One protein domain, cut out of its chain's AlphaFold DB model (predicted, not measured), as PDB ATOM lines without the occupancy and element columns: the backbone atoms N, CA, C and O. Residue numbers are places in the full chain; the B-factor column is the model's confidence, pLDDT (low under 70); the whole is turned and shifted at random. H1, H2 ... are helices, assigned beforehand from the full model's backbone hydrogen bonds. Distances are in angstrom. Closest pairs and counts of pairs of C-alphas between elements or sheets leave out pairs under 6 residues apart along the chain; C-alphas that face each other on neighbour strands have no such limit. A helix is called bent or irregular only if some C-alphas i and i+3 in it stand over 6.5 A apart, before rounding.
ATOM      1  N   GLU A 467      92.403  97.423 167.598       95.69
ATOM      2  CA  GLU A 467      92.916  98.425 166.652       95.69
ATOM      3  C   GLU A 467      92.621  99.866 167.112       95.69
ATOM      4  O   GLU A 467      93.493 100.727 167.048       95.69
ATOM      5  N   GLU A 468      91.431 100.131 167.659       94.12
ATOM      6  CA  GLU A 468      91.057 101.470 168.146       94.12
ATOM      7  C   GLU A 468      91.908 101.945 169.323       94.12
ATOM      8  O   GLU A 468      92.349 103.099 169.365       94.12
ATOM      9  N   ALA A 469      92.157 101.048 170.278       92.25
ATOM     10  CA  ALA A 469      93.013 101.337 171.421       92.25
ATOM     11  C   ALA A 469      94.452 101.592 170.951       92.25
ATOM     12  O   ALA A 469      95.118 102.498 171.448       92.25
ATOM     13  N   PHE A 470      94.900 100.846 169.937       94.81
ATOM     14  CA  PHE A 470      96.222 101.009 169.346       94.81
ATOM     15  C   PHE A 470      96.384 102.360 168.656       94.81
ATOM     16  O   PHE A 470      97.365 103.050 168.914       94.81
ATOM     17  N   ILE A 471      95.412 102.777 167.840       94.88
ATOM     18  CA  ILE A 471      95.422 104.095 167.189       94.88
ATOM     19  C   ILE A 471      95.424 105.215 168.233       94.88
ATOM     20  O   ILE A 471      96.165 106.185 168.091       94.88
ATOM     21  N   THR A 472      94.630 105.076 169.297       92.44
ATOM     22  CA  THR A 472      94.575 106.062 170.389       92.44
ATOM     23  C   THR A 472      95.933 106.206 171.077       92.44
ATOM     24  O   THR A 472      96.442 107.319 171.213       92.44
ATOM     25  N   TRP A 473      96.556 105.084 171.448       92.06
ATOM     26  CA  TRP A 473      97.897 105.067 172.031       92.06
ATOM     27  C   TRP A 473      98.947 105.655 171.079       92.06
ATOM     28  O   TRP A 473      99.732 106.517 171.474       92.06
ATOM     29  N   LEU A 474      98.926 105.239 169.812       91.56
ATOM     30  CA  LEU A 474      99.845 105.711 168.782       91.56
ATOM     31  C   LEU A 474      99.721 107.224 168.567       91.56
ATOM     32  O   LEU A 474     100.727 107.912 168.422       91.56
ATOM     33  N   ASN A 475      98.502 107.763 168.593       90.75
ATOM     34  CA  ASN A 475      98.278 109.199 168.488       90.75
ATOM     35  C   ASN A 475      98.929 109.970 169.636       90.75
ATOM     36  O   ASN A 475      99.534 111.011 169.392       90.75
ATOM     37  N   ASN A 476      98.855 109.450 170.862       88.19
ATOM     38  CA  ASN A 476      99.529 110.055 172.006       88.19
ATOM     39  C   ASN A 476     101.056 109.966 171.858       88.19
ATOM     40  O   ASN A 476     101.733 110.979 171.998       88.19
ATOM     41  N   LEU A 477     101.586 108.800 171.471       88.12
ATOM     42  CA  LEU A 477     103.023 108.593 171.263       88.12
ATOM     43  C   LEU A 477     103.615 109.556 170.220       88.12
ATOM     44  O   LEU A 477     104.696 110.106 170.417       88.12
ATOM     45  N   LEU A 478     102.915 109.757 169.100       87.25
ATOM     46  CA  LEU A 478     103.410 110.579 167.997       87.25
ATOM     47  C   LEU A 478     103.199 112.082 168.218       87.25
ATOM     48  O   LEU A 478     103.941 112.877 167.636       87.25
ATOM     49  N   ARG A 479     102.209 112.479 169.030       82.12
ATOM     50  CA  ARG A 479     101.876 113.886 169.305       82.12
ATOM     51  C   ARG A 479     102.984 114.620 170.059       82.12
ATOM     52  O   ARG A 479     103.160 115.813 169.833       82.12
ATOM     53  N   ASP A 480     103.761 113.921 170.877       68.00
ATOM     54  CA  ASP A 480     104.830 114.516 171.689       68.00
ATOM     55  C   ASP A 480     106.099 114.868 170.879       68.00
ATOM     56  O   ASP A 480     107.157 115.133 171.445       68.00
ATOM     57  N   GLY A 481     106.025 114.857 169.539       67.62
ATOM     58  CA  GLY A 481     107.161 115.152 168.656       67.62
ATOM     59  C   GLY A 481     108.251 114.076 168.671       67.62
ATOM     60  O   GLY A 481     109.331 114.283 168.120       67.62
ATOM     61  N   HIS A 482     107.981 112.925 169.290       78.56
ATOM     62  CA  HIS A 482     108.932 111.829 169.417       78.56
ATOM     63  C   HIS A 482     109.198 111.188 168.052       78.56
ATOM     64  O   HIS A 482     108.287 110.625 167.443       78.56
ATOM     65  N   ILE A 483     110.447 111.243 167.590       86.75
ATOM     66  CA  ILE A 483     110.902 110.588 166.357       86.75
ATOM     67  C   ILE A 483     111.154 109.111 166.667       86.75
ATOM     68  O   ILE A 483     111.853 108.792 167.630       86.75
ATOM     69  N   LEU A 484     110.566 108.204 165.890       90.69
ATOM     70  CA  LEU A 484     110.795 106.769 166.055       90.69
ATOM     71  C   LEU A 484     112.142 106.363 165.455       90.69
ATOM     72  O   LEU A 484     112.538 106.851 164.394       90.69
ATOM     73  N   SER A 485     112.842 105.440 166.115       92.94
ATOM     74  CA  SER A 485     113.997 104.797 165.493       92.94
ATOM     75  C   SER A 485     113.544 103.930 164.312       92.94
ATOM     76  O   SER A 485     112.380 103.529 164.224       92.94
ATOM     77  N   HIS A 486     114.464 103.608 163.398       92.69
ATOM     78  CA  HIS A 486     114.157 102.716 162.276       92.69
ATOM     79  C   HIS A 486     113.600 101.369 162.764       92.69
ATOM     80  O   HIS A 486     112.586 100.901 162.256       92.69
ATOM     81  N   THR A 487     114.222 100.795 163.797       93.62
ATOM     82  CA  THR A 487     113.818  99.520 164.398       93.62
ATOM     83  C   THR A 487     112.426  99.596 165.020       93.62
ATOM     84  O   THR A 487     111.604  98.714 164.774       93.62
ATOM     85  N   ASP A 488     112.119 100.658 165.773       93.44
ATOM     86  CA  ASP A 488     110.790 100.839 166.377       93.44
ATOM     87  C   ASP A 488     109.713 101.012 165.301       93.44
ATOM     88  O   ASP A 488     108.619 100.464 165.409       93.44
ATOM     89  N   SER A 489     110.036 101.746 164.232       94.50
ATOM     90  CA  SER A 489     109.153 101.944 163.080       94.50
ATOM     91  C   SER A 489     108.878 100.622 162.348       94.50
ATOM     92  O   SER A 489     107.729 100.304 162.041       94.50
ATOM     93  N   GLU A 490     109.889  99.782 162.126       95.25
ATOM     94  CA  GLU A 490     109.685  98.449 161.544       95.25
ATOM     95  C   GLU A 490     108.864  97.526 162.451       95.25
ATOM     96  O   GLU A 490     107.958  96.840 161.972       95.25
ATOM     97  N   GLN A 491     109.121  97.523 163.761       94.56
ATOM     98  CA  GLN A 491     108.330  96.743 164.717       94.56
ATOM     99  C   GLN A 491     106.866  97.193 164.734       94.56
ATOM    100  O   GLN A 491     105.958  96.360 164.665       94.56
ATOM    101  N   LEU A 492     106.630  98.505 164.741       95.81
ATOM    102  CA  LEU A 492     105.305  99.102 164.620       95.81
ATOM    103  C   LEU A 492     104.592  98.620 163.348       95.81
ATOM    104  O   LEU A 492     103.461  98.136 163.419       95.81
ATOM    105  N   GLY A 493     105.267  98.697 162.197       95.25
ATOM    106  CA  GLY A 493     104.730  98.228 160.919       95.25
ATOM    107  C   GLY A 493     104.443  96.728 160.912       95.25
ATOM    108  O   GLY A 493     103.405  96.298 160.417       95.25
ATOM    109  N   THR A 494     105.310  95.927 161.529       95.69
ATOM    110  CA  THR A 494     105.139  94.473 161.655       95.69
ATOM    111  C   THR A 494     103.875  94.120 162.443       95.69
ATOM    112  O   THR A 494     103.113  93.237 162.036       95.69
ATOM    113  N   ILE A 495     103.600  94.827 163.543       95.56
ATOM    114  CA  ILE A 495     102.381  94.624 164.345       95.56
ATOM    115  C   ILE A 495     101.136  94.974 163.520       95.56
ATOM    116  O   ILE A 495     100.206  94.171 163.433       95.56
ATOM    117  N   VAL A 496     101.128  96.140 162.868       96.31
ATOM    118  CA  VAL A 496      99.990  96.598 162.054       96.31
ATOM    119  C   VAL A 496      99.725  95.651 160.878       96.31
ATOM    120  O   VAL A 496      98.577  95.265 160.640       96.31
ATOM    121  N   ALA A 497     100.780  95.230 160.175       95.19
ATOM    122  CA  ALA A 497     100.698  94.317 159.041       95.19
ATOM    123  C   ALA A 497     100.201  92.922 159.453       95.19
ATOM    124  O   ALA A 497      99.248  92.409 158.860       95.19
ATOM    125  N   SER A 498     100.789  92.330 160.501       94.38
ATOM    126  CA  SER A 498     100.423  90.986 160.981       94.38
ATOM    127  C   SER A 498      98.971  90.901 161.457       94.38
ATOM    128  O   SER A 498      98.304  89.894 161.217       94.38
ATOM    129  N   ARG A 499      98.444  91.976 162.056       94.50
ATOM    130  CA  ARG A 499      97.046  92.056 162.514       94.50
ATOM    131  C   ARG A 499      96.075  92.607 161.471       94.50
ATOM    132  O   ARG A 499      94.874  92.659 161.722       94.50
ATOM    133  N   ARG A 500      96.576  92.988 160.289       94.62
ATOM    134  CA  ARG A 500      95.802  93.576 159.182       94.62
ATOM    135  C   ARG A 500      94.990  94.814 159.582       94.62
ATOM    136  O   ARG A 500      93.878  95.023 159.094       94.62
ATOM    137  N   TRP A 501      95.560  95.652 160.439       96.88
ATOM    138  CA  TRP A 501      94.933  96.875 160.941       96.88
ATOM    139  C   TRP A 501      94.955  97.999 159.896       96.88
ATOM    140  O   TRP A 501      95.879  98.813 159.819       96.88
ATOM    141  N   LYS A 502      93.924  98.031 159.043       95.12
ATOM    142  CA  LYS A 502      93.809  98.987 157.927       95.12
ATOM    143  C   LYS A 502      93.652 100.436 158.385       95.12
ATOM    144  O   LYS A 502      94.162 101.338 157.723       95.12
ATOM    145  N   ARG A 503      92.933 100.681 159.484       96.12
ATOM    146  CA  ARG A 503      92.730 102.032 160.025       96.12
ATOM    147  C   ARG A 503      94.023 102.553 160.640       96.12
ATOM    148  O   ARG A 503      94.347 103.715 160.422       96.12
ATOM    149  N   ALA A 504      94.784 101.696 161.320       96.25
ATOM    150  CA  ALA A 504      96.101 102.060 161.836       96.25
ATOM    151  C   ALA A 504      97.097 102.357 160.703       96.25
ATOM    152  O   ALA A 504      97.782 103.376 160.749       96.25
ATOM    153  N   ALA A 505      97.124 101.533 159.648       95.50
ATOM    154  CA  ALA A 505      97.946 101.792 158.463       95.50
ATOM    155  C   ALA A 505      97.583 103.129 157.795       95.50
ATOM    156  O   ALA A 505      98.469 103.925 157.483       95.50
ATOM    157  N   LYS A 506      96.282 103.415 157.629       94.06
ATOM    158  CA  LYS A 506      95.812 104.705 157.108       94.06
ATOM    159  C   LYS A 506      96.256 105.871 157.996       94.06
ATOM    160  O   LYS A 506      96.813 106.837 157.488       94.06
ATOM    161  N   TYR A 507      96.077 105.751 159.308       94.38
ATOM    162  CA  TYR A 507      96.499 106.774 160.261       94.38
ATOM    163  C   TYR A 507      98.008 107.068 160.165       94.38
ATOM    164  O   TYR A 507      98.408 108.229 160.126       94.38
ATOM    165  N   LEU A 508      98.849 106.035 160.053       94.06
ATOM    166  CA  LEU A 508     100.288 106.202 159.824       94.06
ATOM    167  C   LEU A 508     100.585 106.931 158.506       94.06
ATOM    168  O   LEU A 508     101.473 107.781 158.474       94.06
ATOM    169  N   SER A 509      99.835 106.640 157.436       93.31
ATOM    170  CA  SER A 509     100.015 107.311 156.142       93.31
ATOM    171  C   SER A 509      99.623 108.790 156.187       93.31
ATOM    172  O   SER A 509     100.342 109.619 155.634       93.31
ATOM    173  N   ASP A 510      98.557 109.127 156.916       91.94
ATOM    174  CA  ASP A 510      98.136 110.515 157.126       91.94
ATOM    175  C   ASP A 510      99.226 111.279 157.911       91.94
ATOM    176  O   ASP A 510      99.596 112.395 157.555       91.94
ATOM    177  N   ARG A 511      99.847 110.641 158.918       90.75
ATOM    178  CA  ARG A 511     100.973 111.230 159.666       90.75
ATOM    179  C   ARG A 511     102.253 111.381 158.849       90.75
ATOM    180  O   ARG A 511     102.970 112.358 159.048       90.75
ATOM    181  N   LEU A 512     102.552 110.453 157.941       89.94
ATOM    182  CA  LEU A 512     103.680 110.596 157.017       89.94
ATOM    183  C   LEU A 512     103.493 111.829 156.117       89.94
ATOM    184  O   LEU A 512     104.449 112.586 155.934       89.94
ATOM    185  N   ALA A 513     102.274 112.052 155.609       86.31
ATOM    186  CA  ALA A 513     101.936 113.246 154.832       86.31
ATOM    187  C   ALA A 513     102.148 114.540 155.650       86.31
ATOM    188  O   ALA A 513     102.723 115.507 155.145       86.31
ATOM    189  N   ASP A 514     101.831 114.505 156.948       85.62
ATOM    190  CA  ASP A 514     102.120 115.559 157.938       85.62
ATOM    191  C   ASP A 514     103.613 115.629 158.368       85.62
ATOM    192  O   ASP A 514     103.937 116.039 159.483       85.62
ATOM    193  N   HIS A 515     104.547 115.258 157.485       84.50
ATOM    194  CA  HIS A 515     106.001 115.460 157.630       84.50
ATOM    195  C   HIS A 515     106.680 114.576 158.696       84.50
ATOM    196  O   HIS A 515     107.598 115.010 159.397       84.50
ATOM    197  N   ARG A 516     106.282 113.298 158.783       87.81
ATOM    198  CA  ARG A 516     106.895 112.280 159.666       87.81
ATOM    199  C   ARG A 516     107.630 111.175 158.890       87.81
ATOM    200  O   ARG A 516     107.122 110.056 158.786       87.81
ATOM    201  N   PRO A 517     108.826 111.451 158.326       89.12
ATOM    202  CA  PRO A 517     109.553 110.488 157.493       89.12
ATOM    203  C   PRO A 517     110.026 109.248 158.267       89.12
ATOM    204  O   PRO A 517     110.251 108.197 157.667       89.12
ATOM    205  N   ASP A 518     110.125 109.336 159.596       92.31
ATOM    206  CA  ASP A 518     110.460 108.231 160.496       92.31
ATOM    207  C   ASP A 518     109.446 107.075 160.454       92.31
ATOM    208  O   ASP A 518     109.776 105.946 160.810       92.31
ATOM    209  N   LEU A 519     108.233 107.315 159.946       93.69
ATOM    210  CA  LEU A 519     107.193 106.295 159.783       93.69
ATOM    211  C   LEU A 519     107.310 105.504 158.470       93.69
ATOM    212  O   LEU A 519     106.614 104.501 158.299       93.69
ATOM    213  N   MET A 520     108.189 105.909 157.547       93.06
ATOM    214  CA  MET A 520     108.354 105.247 156.247       93.06
ATOM    215  C   MET A 520     108.669 103.738 156.356       93.06
ATOM    216  O   MET A 520     108.032 102.965 155.635       93.06
ATOM    217  N   PRO A 521     109.574 103.269 157.247       95.19
ATOM    218  CA  PRO A 521     109.816 101.835 157.430       95.19
ATOM    219  C   PRO A 521     108.542 101.064 157.808       95.19
ATOM    220  O   PRO A 521     108.238 100.040 157.193       95.19
ATOM    221  N   SER A 522     107.738 101.600 158.735       94.56
ATOM    222  CA  SER A 522     106.464 100.994 159.147       94.56
ATOM    223  C   SER A 522     105.471 100.846 157.986       94.56
ATOM    224  O   SER A 522     104.847  99.797 157.807       94.56
ATOM    225  N   LEU A 523     105.353 101.885 157.152       94.19
ATOM    226  CA  LEU A 523     104.383 101.952 156.061       94.19
ATOM    227  C   LEU A 523     104.745 101.041 154.894       94.19
ATOM    228  O   LEU A 523     103.845 100.492 154.261       94.19
ATOM    229  N   ARG A 524     106.041 100.825 154.640       93.88
ATOM    230  CA  ARG A 524     106.502  99.847 153.645       93.88
ATOM    231  C   ARG A 524     106.036  98.435 153.985       93.88
ATOM    232  O   ARG A 524     105.557  97.733 153.099       93.88
ATOM    233  N   LEU A 525     106.096  98.048 155.261       94.00
ATOM    234  CA  LEU A 525     105.572  96.759 155.733       94.00
ATOM    235  C   LEU A 525     104.040  96.691 155.663       94.00
ATOM    236  O   LEU A 525     103.470  95.621 155.466       94.00
ATOM    237  N   CYS A 526     103.366  97.835 155.783       94.62
ATOM    238  CA  CYS A 526     101.909  97.943 155.723       94.62
ATOM    239  C   CYS A 526     101.364  98.231 154.316       94.62
ATOM    240  O   CYS A 526     100.171  98.516 154.191       94.62
ATOM    241  N   ALA A 527     102.191  98.188 153.264       91.12
ATOM    242  CA  ALA A 527     101.804  98.645 151.931       91.12
ATOM    243  C   ALA A 527     100.512  97.968 151.436       91.12
ATOM    244  O   ALA A 527      99.607  98.642 150.951       91.12
ATOM    245  N   ASP A 528     100.361  96.662 151.643       91.25
ATOM    246  CA  ASP A 528      99.182  95.905 151.194       91.25
ATOM    247  C   ASP A 528      97.871  96.292 151.901       91.25
ATOM    248  O   ASP A 528      96.781  95.951 151.436       91.25
ATOM    249  N   LEU A 529      97.949  97.014 153.024       92.81
ATOM    250  CA  LEU A 529      96.784  97.534 153.745       92.81
ATOM    251  C   LEU A 529      96.322  98.899 153.220       92.81
ATOM    252  O   LEU A 529      95.217  99.338 153.552       92.81
ATOM    253  N   LEU A 530      97.142  99.562 152.401       91.88
ATOM    254  CA  LEU A 530      96.886 100.888 151.854       91.88
ATOM    255  C   LEU A 530      96.353 100.804 150.427       91.88
ATOM    256  O   LEU A 530      96.663  99.899 149.651       91.88
ATOM    257  N   ASN A 531      95.547 101.794 150.049       89.00
ATOM    258  CA  ASN A 531      95.085 101.887 148.672       89.00
ATOM    259  C   ASN A 531      96.243 102.292 147.735       89.00
ATOM    260  O   ASN A 531      97.247 102.875 148.150       89.00
ATOM    261  N   PHE A 532      96.082 101.984 146.448       87.62
ATOM    262  CA  PHE A 532      97.063 102.272 145.402       87.62
ATOM    263  C   PHE A 532      97.540 103.734 145.387       87.62
ATOM    264  O   PHE A 532      98.741 103.987 145.344       87.62
ATOM    265  N   TYR A 533      96.607 104.682 145.470       85.56
ATOM    266  CA  TYR A 533      96.897 106.111 145.377       85.56
ATOM    267  C   TYR A 533      97.726 106.618 146.553       85.56
ATOM    268  O   TYR A 533      98.714 107.310 146.342       85.56
ATOM    269  N   THR A 534      97.376 106.225 147.779       87.56
ATOM    270  CA  THR A 534      98.139 106.569 148.985       87.56
ATOM    271  C   THR A 534      99.564 106.031 148.903       87.56
ATOM    272  O   THR A 534     100.508 106.747 149.223       87.56
ATOM    273  N   ARG A 535      99.741 104.794 148.417       89.69
ATOM    274  CA  ARG A 535     101.075 104.205 148.245       89.69
ATOM    275  C   ARG A 535     101.942 104.957 147.241       89.69
ATOM    276  O   ARG A 535     103.137 105.098 147.475       89.69
ATOM    277  N   TRP A 536     101.346 105.397 146.135       87.44
ATOM    278  CA  TRP A 536     102.048 106.120 145.078       87.44
ATOM    279  C   TRP A 536     102.373 107.554 145.491       87.44
ATOM    280  O   TRP A 536     103.526 107.958 145.409       87.44
ATOM    281  N   MET A 537     101.380 108.292 145.988       86.44
ATOM    282  CA  MET A 537     101.516 109.696 146.377       86.44
ATOM    283  C   MET A 537     102.542 109.906 147.495       86.44
ATOM    284  O   MET A 537     103.237 110.913 147.500       86.44
ATOM    285  N   LEU A 538     102.644 108.956 148.428       87.38
ATOM    286  CA  LEU A 538     103.594 109.014 149.543       87.38
ATOM    287  C   LEU A 538     104.880 108.215 149.287       87.38
ATOM    288  O   LEU A 538     105.646 107.994 150.218       87.38
ATOM    289  N   GLU A 539     105.098 107.729 148.060       87.50
ATOM    290  CA  GLU A 539     106.278 106.943 147.663       87.50
ATOM    291  C   GLU A 539     106.566 105.706 148.545       87.50
ATOM    292  O   GLU A 539     107.698 105.223 148.637       87.50
ATOM    293  N   ILE A 540     105.530 105.146 149.175       87.69
ATOM    294  CA  ILE A 540     105.632 103.961 150.045       87.69
ATOM    295  C   ILE A 540     106.021 102.732 149.215       87.69
ATOM    296  O   ILE A 540     106.836 101.912 149.638       87.69
ATOM    297  N   SER A 541     105.463 102.618 148.008       85.00
ATOM    298  CA  SER A 541     105.833 101.610 147.012       85.00
ATOM    299  C   SER A 541     105.877 102.252 145.636       85.00
ATOM    300  O   SER A 541     105.010 103.068 145.335       85.00
ATOM    301  N   LYS A 542     106.817 101.846 144.779       82.81
ATOM    302  CA  LYS A 542     106.903 102.332 143.396       82.81
ATOM    303  C   LYS A 542     105.938 101.550 142.498       82.81
ATOM    304  O   LYS A 542     106.209 100.377 142.248       82.81
ATOM    305  N   PRO A 543     104.846 102.158 142.001       85.50
ATOM    306  CA  PRO A 543     103.977 101.496 141.041       85.50
ATOM    307  C   PRO A 543     104.680 101.353 139.694       85.50
ATOM    308  O   PRO A 543     105.434 102.240 139.284       85.50
TER     309      PRO A 543
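AT A GLANCE: This is residues 467 to 543 of the 636 residues of an uncharacterized protein of Ralstonia solanacearum (UniProt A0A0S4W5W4). H1, H3 and H5 form a loosely spaced row, running the same way with H3 in the middle; H2 and H4 pack together on one side of it, running opposite to H3. The printed part has 77 residues with five named helices, H1 to H5 in order along the chain, which hold 53 of these residues, and no named strand; its class is all helix. The whole is compact, radius of gyration of the C-alphas 11.2 A, spanning 33 by 24 by 20 A.

IN THESE COORDINATES: H1, residues 467 to 479, begins at C-alpha 467 (92.916, 98.425, 166.652) and measures 18.1 A. H2, residues 486 to 498, measures 18.1 A, and H3, residues 502 to 513, 16.7 A. H4, residues 517 to 525, is irregular: C-alphas 518 and 521 are 7.1 A apart. H5, residues 532 to 537, ends at C-alpha 537 (101.516, 109.696, 146.377).

HOW THE PARTS SIT: H1 touches the hub, H3, with residues 467 to 471 alone; the closest C-alphas, of Ile 471 and Ala 504, are 5.8 A apart. H2 touches H4, closest C-alphas Gly 493 and Ser 522, 3.7 A. H3 and H4 form a hairpin, closest C-alphas Leu 512 and Leu 519, 6.2 A. H5 is close to H3 but not clearly touching, closest C-alphas Ser 509 and Thr 534, 7.4 A. Each O i to N i+4 pair is within hydrogen-bond range in H1, H2, H3 and H5; H4 has 2 of 5, and 5 of 6 O i to N i+3 pairs.

THE WHOLE: The farthest C-alphas, of Asp 480 and Pro 543, are 33.3 A apart. The printed part has no cut and no long link; residues 480 to 481 have pLDDT under 70.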